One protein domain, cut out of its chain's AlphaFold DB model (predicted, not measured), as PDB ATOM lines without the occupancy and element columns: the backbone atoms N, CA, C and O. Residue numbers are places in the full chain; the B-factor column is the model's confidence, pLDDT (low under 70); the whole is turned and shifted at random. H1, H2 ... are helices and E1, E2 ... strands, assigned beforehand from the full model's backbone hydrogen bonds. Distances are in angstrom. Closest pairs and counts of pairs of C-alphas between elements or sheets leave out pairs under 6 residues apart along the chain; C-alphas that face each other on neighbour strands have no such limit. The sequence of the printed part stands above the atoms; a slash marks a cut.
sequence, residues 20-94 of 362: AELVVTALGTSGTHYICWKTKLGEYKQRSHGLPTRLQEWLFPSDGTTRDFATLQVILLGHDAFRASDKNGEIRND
ATOM      1  N   ALA A  20      59.223  10.115 311.429       88.88
ATOM      2  CA  ALA A  20      59.578  10.362 310.033       88.88
ATOM      3  C   ALA A  20      60.784   9.529 309.579       88.88
ATOM      4  O   ALA A  20      60.818   9.044 308.452       88.88
ATOM      5  N   GLU A  21      61.778   9.367 310.455       92.06
ATOM      6  CA  GLU A  21      63.035   8.676 310.159       92.06
ATOM      7  C   GLU A  21      63.535   7.961 311.422       92.06
ATOM      8  O   GLU A  21      63.644   8.567 312.490       92.06
ATOM      9  N   LEU A  22      63.824   6.663 311.320       92.75
ATOM     10  CA  LEU A  22      64.399   5.867 312.405       92.75
ATOM     11  C   LEU A  22      65.926   5.892 312.266       92.75
ATOM     12  O   LEU A  22      66.464   5.337 311.311       92.75
ATOM     13  N   VAL A  23      66.605   6.566 313.193       94.19
ATOM     14  CA  VAL A  23      68.010   6.978 313.036       94.19
ATOM     15  C   VAL A  23      68.955   5.970 313.685       94.19
ATOM     16  O   VAL A  23      69.919   5.525 313.068       94.19
ATOM     17  N   VAL A  24      68.654   5.563 314.922       95.88
ATOM     18  CA  VAL A  24      69.415   4.550 315.664       95.88
ATOM     19  C   VAL A  24      68.443   3.574 316.307       95.88
ATOM     20  O   VAL A  24      67.443   3.971 316.901       95.88
ATOM     21  N   THR A  25      68.728   2.279 316.220       96.38
ATOM     22  CA  THR A  25      68.005   1.247 316.972       96.38
ATOM     23  C   THR A  25      68.988   0.188 317.436       96.38
ATOM     24  O   THR A  25      69.534  -0.559 316.628       96.38
ATOM     25  N   ALA A  26      69.198   0.126 318.746       95.81
ATOM     26  CA  ALA A  26      69.997  -0.890 319.404       95.81
ATOM     27  C   ALA A  26      69.086  -1.695 320.331       95.81
ATOM     28  O   ALA A  26      68.473  -1.138 321.243       95.81
ATOM     29  N   LEU A  27      68.994  -3.001 320.089       95.75
ATOM     30  CA  LEU A  27      68.233  -3.946 320.902       95.75
ATOM     31  C   LEU A  27      69.224  -4.928 321.525       95.75
ATOM     32  O   LEU A  27      70.021  -5.527 320.805       95.75
ATOM     33  N   GLY A  28      69.197  -5.057 322.846       92.62
ATOM     34  CA  GLY A  28      70.062  -5.952 323.605       92.62
ATOM     35  C   GLY A  28      69.307  -7.150 324.170       92.62
ATOM     36  O   GLY A  28      68.118  -7.370 323.917       92.62
ATOM     37  N   THR A  29      70.005  -7.943 324.978       88.50
ATOM     38  CA  THR A  29      69.385  -9.021 325.756       88.50
ATOM     39  C   THR A  29      68.416  -8.466 326.807       88.50
ATOM     40  O   THR A  29      68.486  -7.296 327.185       88.50
ATOM     41  N   SER A  30      67.496  -9.305 327.291       88.00
ATOM     42  CA  SER A  30      66.565  -8.974 328.389       88.00
ATOM     43  C   SER A  30      65.630  -7.774 328.138       88.00
ATOM     44  O   SER A  30      65.142  -7.169 329.086       88.00
ATOM     45  N   GLY A  31      65.364  -7.420 326.874       91.06
ATOM     46  CA  GLY A  31      64.473  -6.305 326.509       91.06
ATOM     47  C   GLY A  31      65.109  -4.912 326.610       91.06
ATOM     48  O   GLY A  31      64.427  -3.909 326.380       91.06
ATOM     49  N   THR A  32      66.407  -4.845 326.918       94.38
ATOM     50  CA  THR A  32      67.182  -3.599 326.922       94.38
ATOM     51  C   THR A  32      67.199  -2.974 325.526       94.38
ATOM     52  O   THR A  32      67.346  -3.678 324.522       94.38
ATOM     53  N   HIS A  33      66.997  -1.660 325.429       95.62
ATOM     54  CA  HIS A  33      66.972  -0.978 324.135       95.62
ATOM     55  C   HIS A  33      67.333   0.505 324.203       95.62
ATOM     56  O   HIS A  33      67.058   1.194 325.186       95.62
ATOM     57  N   TYR A  34      67.898   0.994 323.101       96.75
ATOM     58  CA  TYR A  34      68.041   2.406 322.772       96.75
ATOM     59  C   TYR A  34      67.452   2.656 321.383       96.75
ATOM     60  O   TYR A  34      67.804   1.967 320.422       96.75
ATOM     61  N   ILE A  35      66.571   3.644 321.275       96.31
ATOM     62  CA  ILE A  35      65.952   4.060 320.020       96.31
ATOM     63  C   ILE A  35      66.115   5.573 319.902       96.31
ATOM     64  O   ILE A  35      65.717   6.309 320.803       96.31
ATOM     65  N   CYS A  36      66.672   6.031 318.783       95.62
ATOM     66  CA  CYS A  36      66.673   7.433 318.387       95.62
ATOM     67  C   CYS A  36      65.961   7.564 317.042       95.62
ATOM     68  O   CYS A  36      66.260   6.837 316.091       95.62
ATOM     69  N   TRP A  37      65.010   8.485 316.968       95.25
ATOM     70  CA  TRP A  37      64.247   8.779 315.766       95.25
ATOM     71  C   TRP A  37      64.150  10.282 315.551       95.25
ATOM     72  O   TRP A  37      64.521  11.084 316.407       95.25
ATOM     73  N   LYS A  38      63.639  10.651 314.384       95.25
ATOM     74  CA  LYS A  38      63.412  12.025 313.971       95.25
ATOM     75  C   LYS A  38      61.926  12.236 313.715       95.25
ATOM     76  O   LYS A  38      61.285  11.406 313.063       95.25
ATOM     77  N   THR A  39      61.373  13.325 314.231       94.44
ATOM     78  CA  THR A  39      59.981  13.722 313.968       94.44
ATOM     79  C   THR A  39      59.851  14.327 312.569       94.44
ATOM     80  O   THR A  39      60.845  14.722 311.952       94.44
ATOM     81  N   LYS A  40      58.619  14.482 312.068       90.94
ATOM     82  CA  LYS A  40      58.354  15.235 310.822       90.94
ATOM     83  C   LYS A  40      58.836  16.692 310.850       90.94
ATOM     84  O   LYS A  40      59.073  17.259 309.788       90.94
ATOM     85  N   LEU A  41      59.018  17.279 312.035       91.75
ATOM     86  CA  LEU A  41      59.579  18.624 312.219       91.75
ATOM     87  C   LEU A  41      61.118  18.652 312.129       91.75
ATOM     88  O   LEU A  41      61.717  19.723 312.133       91.75
ATOM     89  N   GLY A  42      61.769  17.487 312.030       90.38
ATOM     90  CA  GLY A  42      63.224  17.349 311.956       90.38
ATOM     91  C   GLY A  42      63.925  17.231 313.314       90.38
ATOM     92  O   GLY A  42      65.147  17.082 313.342       90.38
ATOM     93  N   GLU A  43      63.177  17.267 314.418       92.06
ATOM     94  CA  GLU A  43      63.697  17.132 315.782       92.06
ATOM     95  C   GLU A  43      64.107  15.688 316.078       92.06
ATOM     96  O   GLU A  43      63.397  14.753 315.711       92.06
ATOM     97  N   TYR A  44      65.211  15.499 316.804       92.94
ATOM     98  CA  TYR A  44      65.658  14.180 317.252       92.94
ATOM     99  C   TYR A  44      65.079  13.854 318.629       92.94
ATOM    100  O   TYR A  44      65.293  14.595 319.589       92.94
ATOM    101  N   LYS A  45      64.383  12.719 318.735       93.25
ATOM    102  CA  LYS A  45      63.807  12.196 319.980       93.25
ATOM    103  C   LYS A  45      64.388  10.818 320.296       93.25
ATOM    104  O   LYS A  45      64.917  10.122 319.425       93.25
ATOM    105  N   GLN A  46      64.407  10.478 321.582       94.25
ATOM    106  CA  GLN A  46      65.164   9.350 322.126       94.25
ATOM    107  C   GLN A  46      64.347   8.589 323.170       94.25
ATOM    108  O   GLN A  46      63.639   9.192 323.974       94.25
ATOM    109  N   ARG A  47      64.513   7.266 323.211       94.00
ATOM    110  CA  ARG A  47      63.932   6.379 324.225       94.00
ATOM    111  C   ARG A  47      64.940   5.301 324.602       94.00
ATOM    112  O   ARG A  47      65.466   4.603 323.736       94.00
ATOM    113  N   SER A  48      65.192   5.158 325.897       94.88
ATOM    114  CA  SER A  48      66.103   4.168 326.474       94.88
ATOM    115  C   SER A  48      65.385   3.323 327.522       94.88
ATOM    116  O   SER A  48      64.614   3.859 328.318       94.88
ATOM    117  N   HIS A  49      65.682   2.029 327.579       95.88
ATOM    118  CA  HIS A  49      65.208   1.139 328.635       95.88
ATOM    119  C   HIS A  49      66.293   0.133 329.019       95.88
ATOM    120  O   HIS A  49      66.868  -0.522 328.149       95.88
ATOM    121  N   GLY A  50      66.564   0.009 330.322       93.81
ATOM    122  CA  GLY A  50      67.501  -0.977 330.871       93.81
ATOM    123  C   GLY A  50      68.947  -0.862 330.373       93.81
ATOM    124  O   GLY A  50      69.668  -1.854 330.414       93.81
ATOM    125  N   LEU A  51      69.377   0.300 329.869       94.94
ATOM    126  CA  LEU A  51      70.752   0.473 329.396       94.94
ATOM    127  C   LEU A  51      71.755   0.419 330.563       94.94
ATOM    128  O   LEU A  51      71.463   0.960 331.633       94.94
ATOM    129  N   PRO A  52      72.956  -0.150 330.354       94.69
ATOM    130  CA  PRO A  52      74.062  -0.041 331.300       94.69
ATOM    131  C   PRO A  52      74.354   1.410 331.689       94.69
ATOM    132  O   PRO A  52      74.405   2.283 330.820       94.69
ATOM    133  N   THR A  53      74.606   1.672 332.974       94.69
ATOM    134  CA  THR A  53      74.746   3.036 333.522       94.69
ATOM    135  C   THR A  53      75.762   3.881 332.751       94.69
ATOM    136  O   THR A  53      75.454   4.998 332.356       94.69
ATOM    137  N   ARG A  54      76.927   3.307 332.418       95.06
ATOM    138  CA  ARG A  54      77.973   3.972 331.619       95.06
ATOM    139  C   ARG A  54      77.524   4.362 330.209       95.06
ATOM    140  O   ARG A  54      77.993   5.362 329.674       95.06
ATOM    141  N   LEU A  55      76.651   3.568 329.587       95.75
ATOM    142  CA  LEU A  55      76.085   3.884 328.275       95.75
ATOM    143  C   LEU A  55      74.983   4.943 328.400       95.75
ATOM    144  O   LEU A  55      74.923   5.846 327.570       95.75
ATOM    145  N   GLN A  56      74.156   4.869 329.448       95.50
ATOM    146  CA  GLN A  56      73.134   5.873 329.752       95.50
ATOM    147  C   GLN A  56      73.772   7.252 329.998       95.50
ATOM    148  O   GLN A  56      73.394   8.214 329.341       95.50
ATOM    149  N   GLU A  57      74.782   7.343 330.866       95.44
ATOM    150  CA  GLU A  57      75.545   8.574 331.144       95.44
ATOM    151  C   GLU A  57      76.236   9.129 329.888       95.44
ATOM    152  O   GLU A  57      76.301  10.341 329.686       95.44
ATOM    153  N   TRP A  58      76.741   8.254 329.012       95.44
ATOM    154  CA  TRP A  58      77.379   8.688 327.771       95.44
ATOM    155  C   TRP A  58      76.367   9.209 326.742       95.44
ATOM    156  O   TRP A  58      76.637  10.232 326.112       95.44
ATOM    157  N   LEU A  59      75.213   8.549 326.575       95.38
ATOM    158  CA  LEU A  59      74.147   8.958 325.646       95.38
ATOM    159  C   LEU A  59      73.365  10.189 326.126       95.38
ATOM    160  O   LEU A  59      72.932  10.987 325.295       95.38
ATOM    161  N   PHE A  60      73.228  10.362 327.442       94.38
ATOM    162  CA  PHE A  60      72.510  11.461 328.087       94.38
ATOM    163  C   PHE A  60      73.443  12.229 329.049       94.38
ATOM    164  O   PHE A  60      73.351  12.041 330.265       94.38
ATOM    165  N   PRO A  61      74.355  13.083 328.538       93.19
ATOM    166  CA  PRO A  61      75.288  13.838 329.373       93.19
ATOM    167  C   PRO A  61      74.582  14.752 330.382       93.19
ATOM    168  O   PRO A  61      73.651  15.481 330.033       93.19
ATOM    169  N   SER A  62      75.102  14.796 331.612       91.94
ATOM    170  CA  SER A  62      74.683  15.731 332.673       91.94
ATOM    171  C   SER A  62      74.751  17.201 332.257       91.94
ATOM    172  O   SER A  62      74.017  18.037 332.777       91.94
ATOM    173  N   ASP A  63      75.634  17.506 331.312       90.88
ATOM    174  CA  ASP A  63      76.057  18.862 330.964       90.88
ATOM    175  C   ASP A  63      75.081  19.554 329.991       90.88
ATOM    176  O   ASP A  63      75.371  20.630 329.470       90.88
ATOM    177  N   GLY A  64      73.950  18.909 329.679       88.06
ATOM    178  CA  GLY A  64      72.954  19.380 328.708       88.06
ATOM    179  C   GLY A  64      73.407  19.305 327.244       88.06
ATOM    180  O   GLY A  64      72.678  19.735 326.352       88.06
ATOM    181  N   THR A  65      74.599  18.765 326.975       89.44
ATOM    182  CA  THR A  65      75.129  18.600 325.617       89.44
ATOM    183  C   THR A  65      74.462  17.422 324.904       89.44
ATOM    184  O   THR A  65      74.330  16.329 325.452       89.44
ATOM    185  N   THR A  66      74.041  17.627 323.656       90.75
ATOM    186  CA  THR A  66      73.455  16.573 322.820       90.75
ATOM    187  C   THR A  66      74.528  15.821 322.029       90.75
ATOM    188  O   THR A  66      75.506  16.403 321.554       90.75
ATOM    189  N   ARG A  67      74.344  14.502 321.877       93.81
ATOM    190  CA  ARG A  67      75.172  13.658 320.999       93.81
ATOM    191  C   ARG A  67      74.870  13.925 319.530       93.81
ATOM    192  O   ARG A  67      73.801  14.421 319.177       93.81
ATOM    193  N   ASP A  68      75.804  13.565 318.654       94.25
ATOM    194  CA  ASP A  68      75.603  13.738 317.217       94.25
ATOM    195  C   ASP A  68      74.784  12.592 316.617       94.25
ATOM    196  O   ASP A  68      75.325  11.640 316.057       94.25
ATOM    197  N   PHE A  69      73.458  12.690 316.714       94.50
ATOM    198  CA  PHE A  69      72.529  11.651 316.250       94.50
ATOM    199  C   PHE A  69      72.702  11.269 314.769       94.50
ATOM    200  O   PHE A  69      72.369  10.153 314.392       94.50
ATOM    201  N   ALA A  70      73.263  12.156 313.936       92.12
ATOM    202  CA  ALA A  70      73.551  11.890 312.525       92.12
ATOM    203  C   ALA A  70      74.732  10.922 312.288       92.12
ATOM    204  O   ALA A  70      74.805  10.308 311.224       92.12
ATOM    205  N   THR A  71      75.651  10.776 313.248       95.19
ATOM    206  CA  THR A  71      76.768   9.809 313.193       95.19
ATOM    207  C   THR A  71      76.717   8.752 314.295       95.19
ATOM    208  O   THR A  71      77.523   7.820 314.281       95.19
ATOM    209  N   LEU A  72      75.774   8.874 315.233       97.00
ATOM    210  CA  LEU A  72      75.614   7.984 316.374       97.00
ATOM    211  C   LEU A  72      75.318   6.540 315.945       97.00
ATOM    212  O   LEU A  72      74.307   6.238 315.316       97.00
ATOM    213  N   GLN A  73      76.176   5.624 316.378       97.19
ATOM    214  CA  GLN A  73      75.976   4.182 316.304       97.19
ATOM    215  C   GLN A  73      75.973   3.620 317.725       97.19
ATOM    216  O   GLN A  73      76.818   3.990 318.537       97.19
ATOM    217  N   VAL A  74      75.037   2.718 318.025       97.00
ATOM    218  CA  VAL A  74      74.930   2.030 319.320       97.00
ATOM    219  C   VAL A  74      74.700   0.546 319.055       97.00
ATOM    220  O   VAL A  74      73.864   0.181 318.232       97.00
ATOM    221  N   ILE A  75      75.450  -0.311 319.743       96.06
ATOM    222  CA  ILE A  75      75.371  -1.768 319.649       96.06
ATOM    223  C   ILE A  75      75.353  -2.330 321.071       96.06
ATOM    224  O   ILE A  75      76.292  -2.123 321.842       96.06
ATOM    225  N   LEU A  76      74.291  -3.062 321.400       94.81
ATOM    226  CA  LEU A  76      74.169  -3.838 322.631       94.81
ATOM    227  C   LEU A  76      74.544  -5.288 322.302       94.81
ATOM    228  O   LEU A  76      73.998  -5.867 321.366       94.81
ATOM    229  N   LEU A  77      75.521  -5.847 323.018       90.81
ATOM    230  CA  LEU A  77      76.118  -7.159 322.724       90.81
ATOM    231  C   LEU A  77      75.752  -8.229 323.765       90.81
ATOM    232  O   LEU A  77      75.858  -9.417 323.476       90.81
ATOM    233  N   GLY A  78      75.329  -7.811 324.959       86.31
ATOM    234  CA  GLY A  78      74.999  -8.670 326.094       86.31
ATOM    235  C   GLY A  78      74.375  -7.854 327.227       86.31
ATOM    236  O   GLY A  78      73.714  -6.849 326.965       86.31
ATOM    237  N   HIS A  79      74.588  -8.272 328.479       83.56
ATOM    238  CA  HIS A  79      74.024  -7.588 329.648       83.56
ATOM    239  C   HIS A  79      74.765  -6.285 330.002       83.56
ATOM    240  O   HIS A  79      74.110  -5.279 330.255       83.56
ATOM    241  N   ASP A  80      76.102  -6.289 330.042       89.50
ATOM    242  CA  ASP A  80      76.927  -5.078 330.227       89.50
ATOM    243  C   ASP A  80      77.868  -4.835 329.023       89.50
ATOM    244  O   ASP A  80      78.447  -3.761 328.872       89.50
ATOM    245  N   ALA A  81      77.969  -5.798 328.101       92.81
ATOM    246  CA  ALA A  81      78.681  -5.657 326.838       92.81
ATOM    247  C   ALA A  81      77.990  -4.668 325.880       92.81
ATOM    248  O   ALA A  81      76.894  -4.936 325.371       92.81
ATOM    249  N   PHE A  82      78.655  -3.558 325.554       95.25
ATOM    250  CA  PHE A  82      78.155  -2.573 324.588       95.25
ATOM    251  C   PHE A  82      79.271  -1.827 323.852       95.25
ATOM    252  O   PHE A  82      80.415  -1.741 324.304       95.25
ATOM    253  N   ARG A  83      78.912  -1.216 322.722       96.44
ATOM    254  CA  ARG A  83      79.753  -0.275 321.973       96.44
ATOM    255  C   ARG A  83      78.890   0.860 321.431       96.44
ATOM    256  O   ARG A  83      77.870   0.592 320.803       96.44
ATOM    257  N   ALA A  84      79.304   2.105 321.634       97.00
ATOM    258  CA  ALA A  84      78.651   3.272 321.056       97.00
ATOM    259  C   ALA A  84      79.677   4.305 320.577       97.00
ATOM    260  O   ALA A  84      80.718   4.490 321.204       97.00
ATOM    261  N   SER A  85      79.395   4.970 319.463       97.06
ATOM    262  CA  SER A  85      80.292   5.955 318.853       97.06
ATOM    263  C   SER A  85      79.519   7.026 318.097       97.06
ATOM    264  O   SER A  85      78.595   6.691 317.364       97.06
ATOM    265  N   ASP A  86      79.941   8.279 318.217       96.75
ATOM    266  CA  ASP A  86      79.518   9.401 317.374       96.75
ATOM    267  C   ASP A  86      80.760  10.182 316.892       96.75
ATOM    268  O   ASP A  86      81.899   9.800 317.179       96.75
ATOM    269  N   LYS A  87      80.583  11.289 316.160       95.94
ATOM    270  CA  LYS A  87      81.710  12.137 315.714       95.94
ATOM    271  C   LYS A  87      82.552  12.729 316.861       95.94
ATOM    272  O   LYS A  87      83.641  13.235 316.601       95.94
ATOM    273  N   ASN A  88      82.035  12.728 318.092       93.38
ATOM    274  CA  ASN A  88      82.642  13.361 319.261       93.38
ATOM    275  C   ASN A  88      83.421  12.351 320.130       93.38
ATOM    276  O   ASN A  88      84.232  12.765 320.958       93.38
ATOM    277  N   GLY A  89      83.205  11.041 319.957       94.44
ATOM    278  CA  GLY A  89      83.986   9.997 320.617       94.44
ATOM    279  C   GLY A  89      83.395   8.589 320.502       94.44
ATOM    280  O   GLY A  89      82.349   8.367 319.901       94.44
ATOM    281  N   GLU A  90      84.066   7.624 321.130       96.31
ATOM    282  CA  GLU A  90      83.603   6.239 321.263       96.31
ATOM    283  C   GLU A  90      83.671   5.807 322.732       96.31
ATOM    284  O   GLU A  90      84.653   6.078 323.424       96.31
ATOM    285  N   ILE A  91      82.650   5.080 323.181       96.06
ATOM    286  CA  ILE A  91      82.653   4.309 324.421       96.06
ATOM    287  C   ILE A  91      82.442   2.826 324.093       96.06
ATOM    288  O   ILE A  91      81.650   2.453 323.226       96.06
ATOM    289  N   ARG A  92      83.154   1.949 324.798       95.50
ATOM    290  CA  ARG A  92      82.967   0.500 324.707       95.50
ATOM    291  C   ARG A  92      83.125  -0.138 326.078       95.50
ATOM    292  O   ARG A  92      83.935   0.324 326.881       95.50
ATOM    293  N   ASN A  93      82.384  -1.209 326.306       94.19
ATOM    294  CA  ASN A  93      82.537  -2.088 327.449       94.19
ATOM    295  C   ASN A  93      82.575  -3.518 326.904       94.19
ATOM    296  O   ASN A  93      81.566  -4.044 326.436       94.19
ATOM    297  N   ASP A  94      83.766  -4.109 326.880       86.94
ATOM    298  CA  ASP A  94      83.973  -5.488 326.446       86.94
ATOM    299  C   ASP A  94      83.805  -6.403 327.671       86.94
ATOM    300  O   ASP A  94      84.730  -6.494 328.482       86.94
TER     301      ASP A  94
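AT A GLANCE: This is residues 20 to 94 of the 362 residues of an uncharacterized protein of Xylaria multiplex (UniProt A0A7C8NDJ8). What shape does the backbone make? Two three-stranded antiparallel sheets, E1 E2 E3 and E4 E5 E6, form a V with edge strands E1 and E4 at its corner, and the short helix H1 sits in the mouth, over E5 and E6 and grazing the other sheet. A long stretch with no named element, residues 60 to 72, leads from H1 back to E4. How is it made up? The printed part has 75 residues with six named strands and one named helix, in the order E1 E2 E3 H1 E4 E5 E6; the class is mostly strand. It is compact, with a radius of gyration of the C-alphas of 11.9 A and spans of 36 by 25 by 19 A.

IN THESE COORDINATES: Where is the first sheet? E1 is residues 20 to 27, 19.9 A long, from C-alpha 20 at (59.578, 10.362, 310.033), and bends by 56 degrees at residue 24. E2 is residues 33 to 39, 19.2 A, and E3 is residues 44 to 49, 17.3 A. Where are the helix and the second sheet? H1 is residues 53 to 59, with C-alpha 53 at (74.746, 3.036, 333.522). E4 is residues 73 to 76, E5 is residues 82 to 86, and E6 is residues 89 to 93, ending with C-alpha 93 at (82.537, -2.088, 327.449).

HOW THE PARTS SIT: How are the strands paired? Each sheet is a meander, each strand the antiparallel neighbour of the one before, and E1 and E2, E2 and E3, E4 and E5, and E5 and E6 are hairpins. Within hydrogen-bond range are N 36 and O 24 at 2.9 A for E1 and E2, N 45 and O 37 at 2.8 A for E2 and E3, N 75 and O 83 at 2.8 A for E4 and E5, and N 91 and O 84 at 2.8 A for E5 and E6. How near do the sheets come? The closest C-alphas of E1 and E4 are those of Ala 26 and Ile 75, 5.5 A apart, while E3 and E6 are apart. Where does H1 stand? It is on the sheet E4 E5 E6 at a height over the sheet of 9.4 A, over E5 and only just over E6, where 3 of its C-alphas fall, and runs along the strands at 17 degrees to E5 on the local plane. It only grazes the sheet E1 E2 E3 with its residues 55 to 59; in H1 every O i to N i+4 pair is within hydrogen-bond range.

THE WHOLE: How far does it reach? The two C-alphas farthest apart are those of Leu 41 and Asp 94, 37.1 A. Is the printed part continuous, and which link is long? The printed part has no cut, and the link from H1 to E4, 13 residues, is long; the other links are tight. How confident is the model? The mean pLDDT of the printed part is 93.7, and no printed residue is under 70.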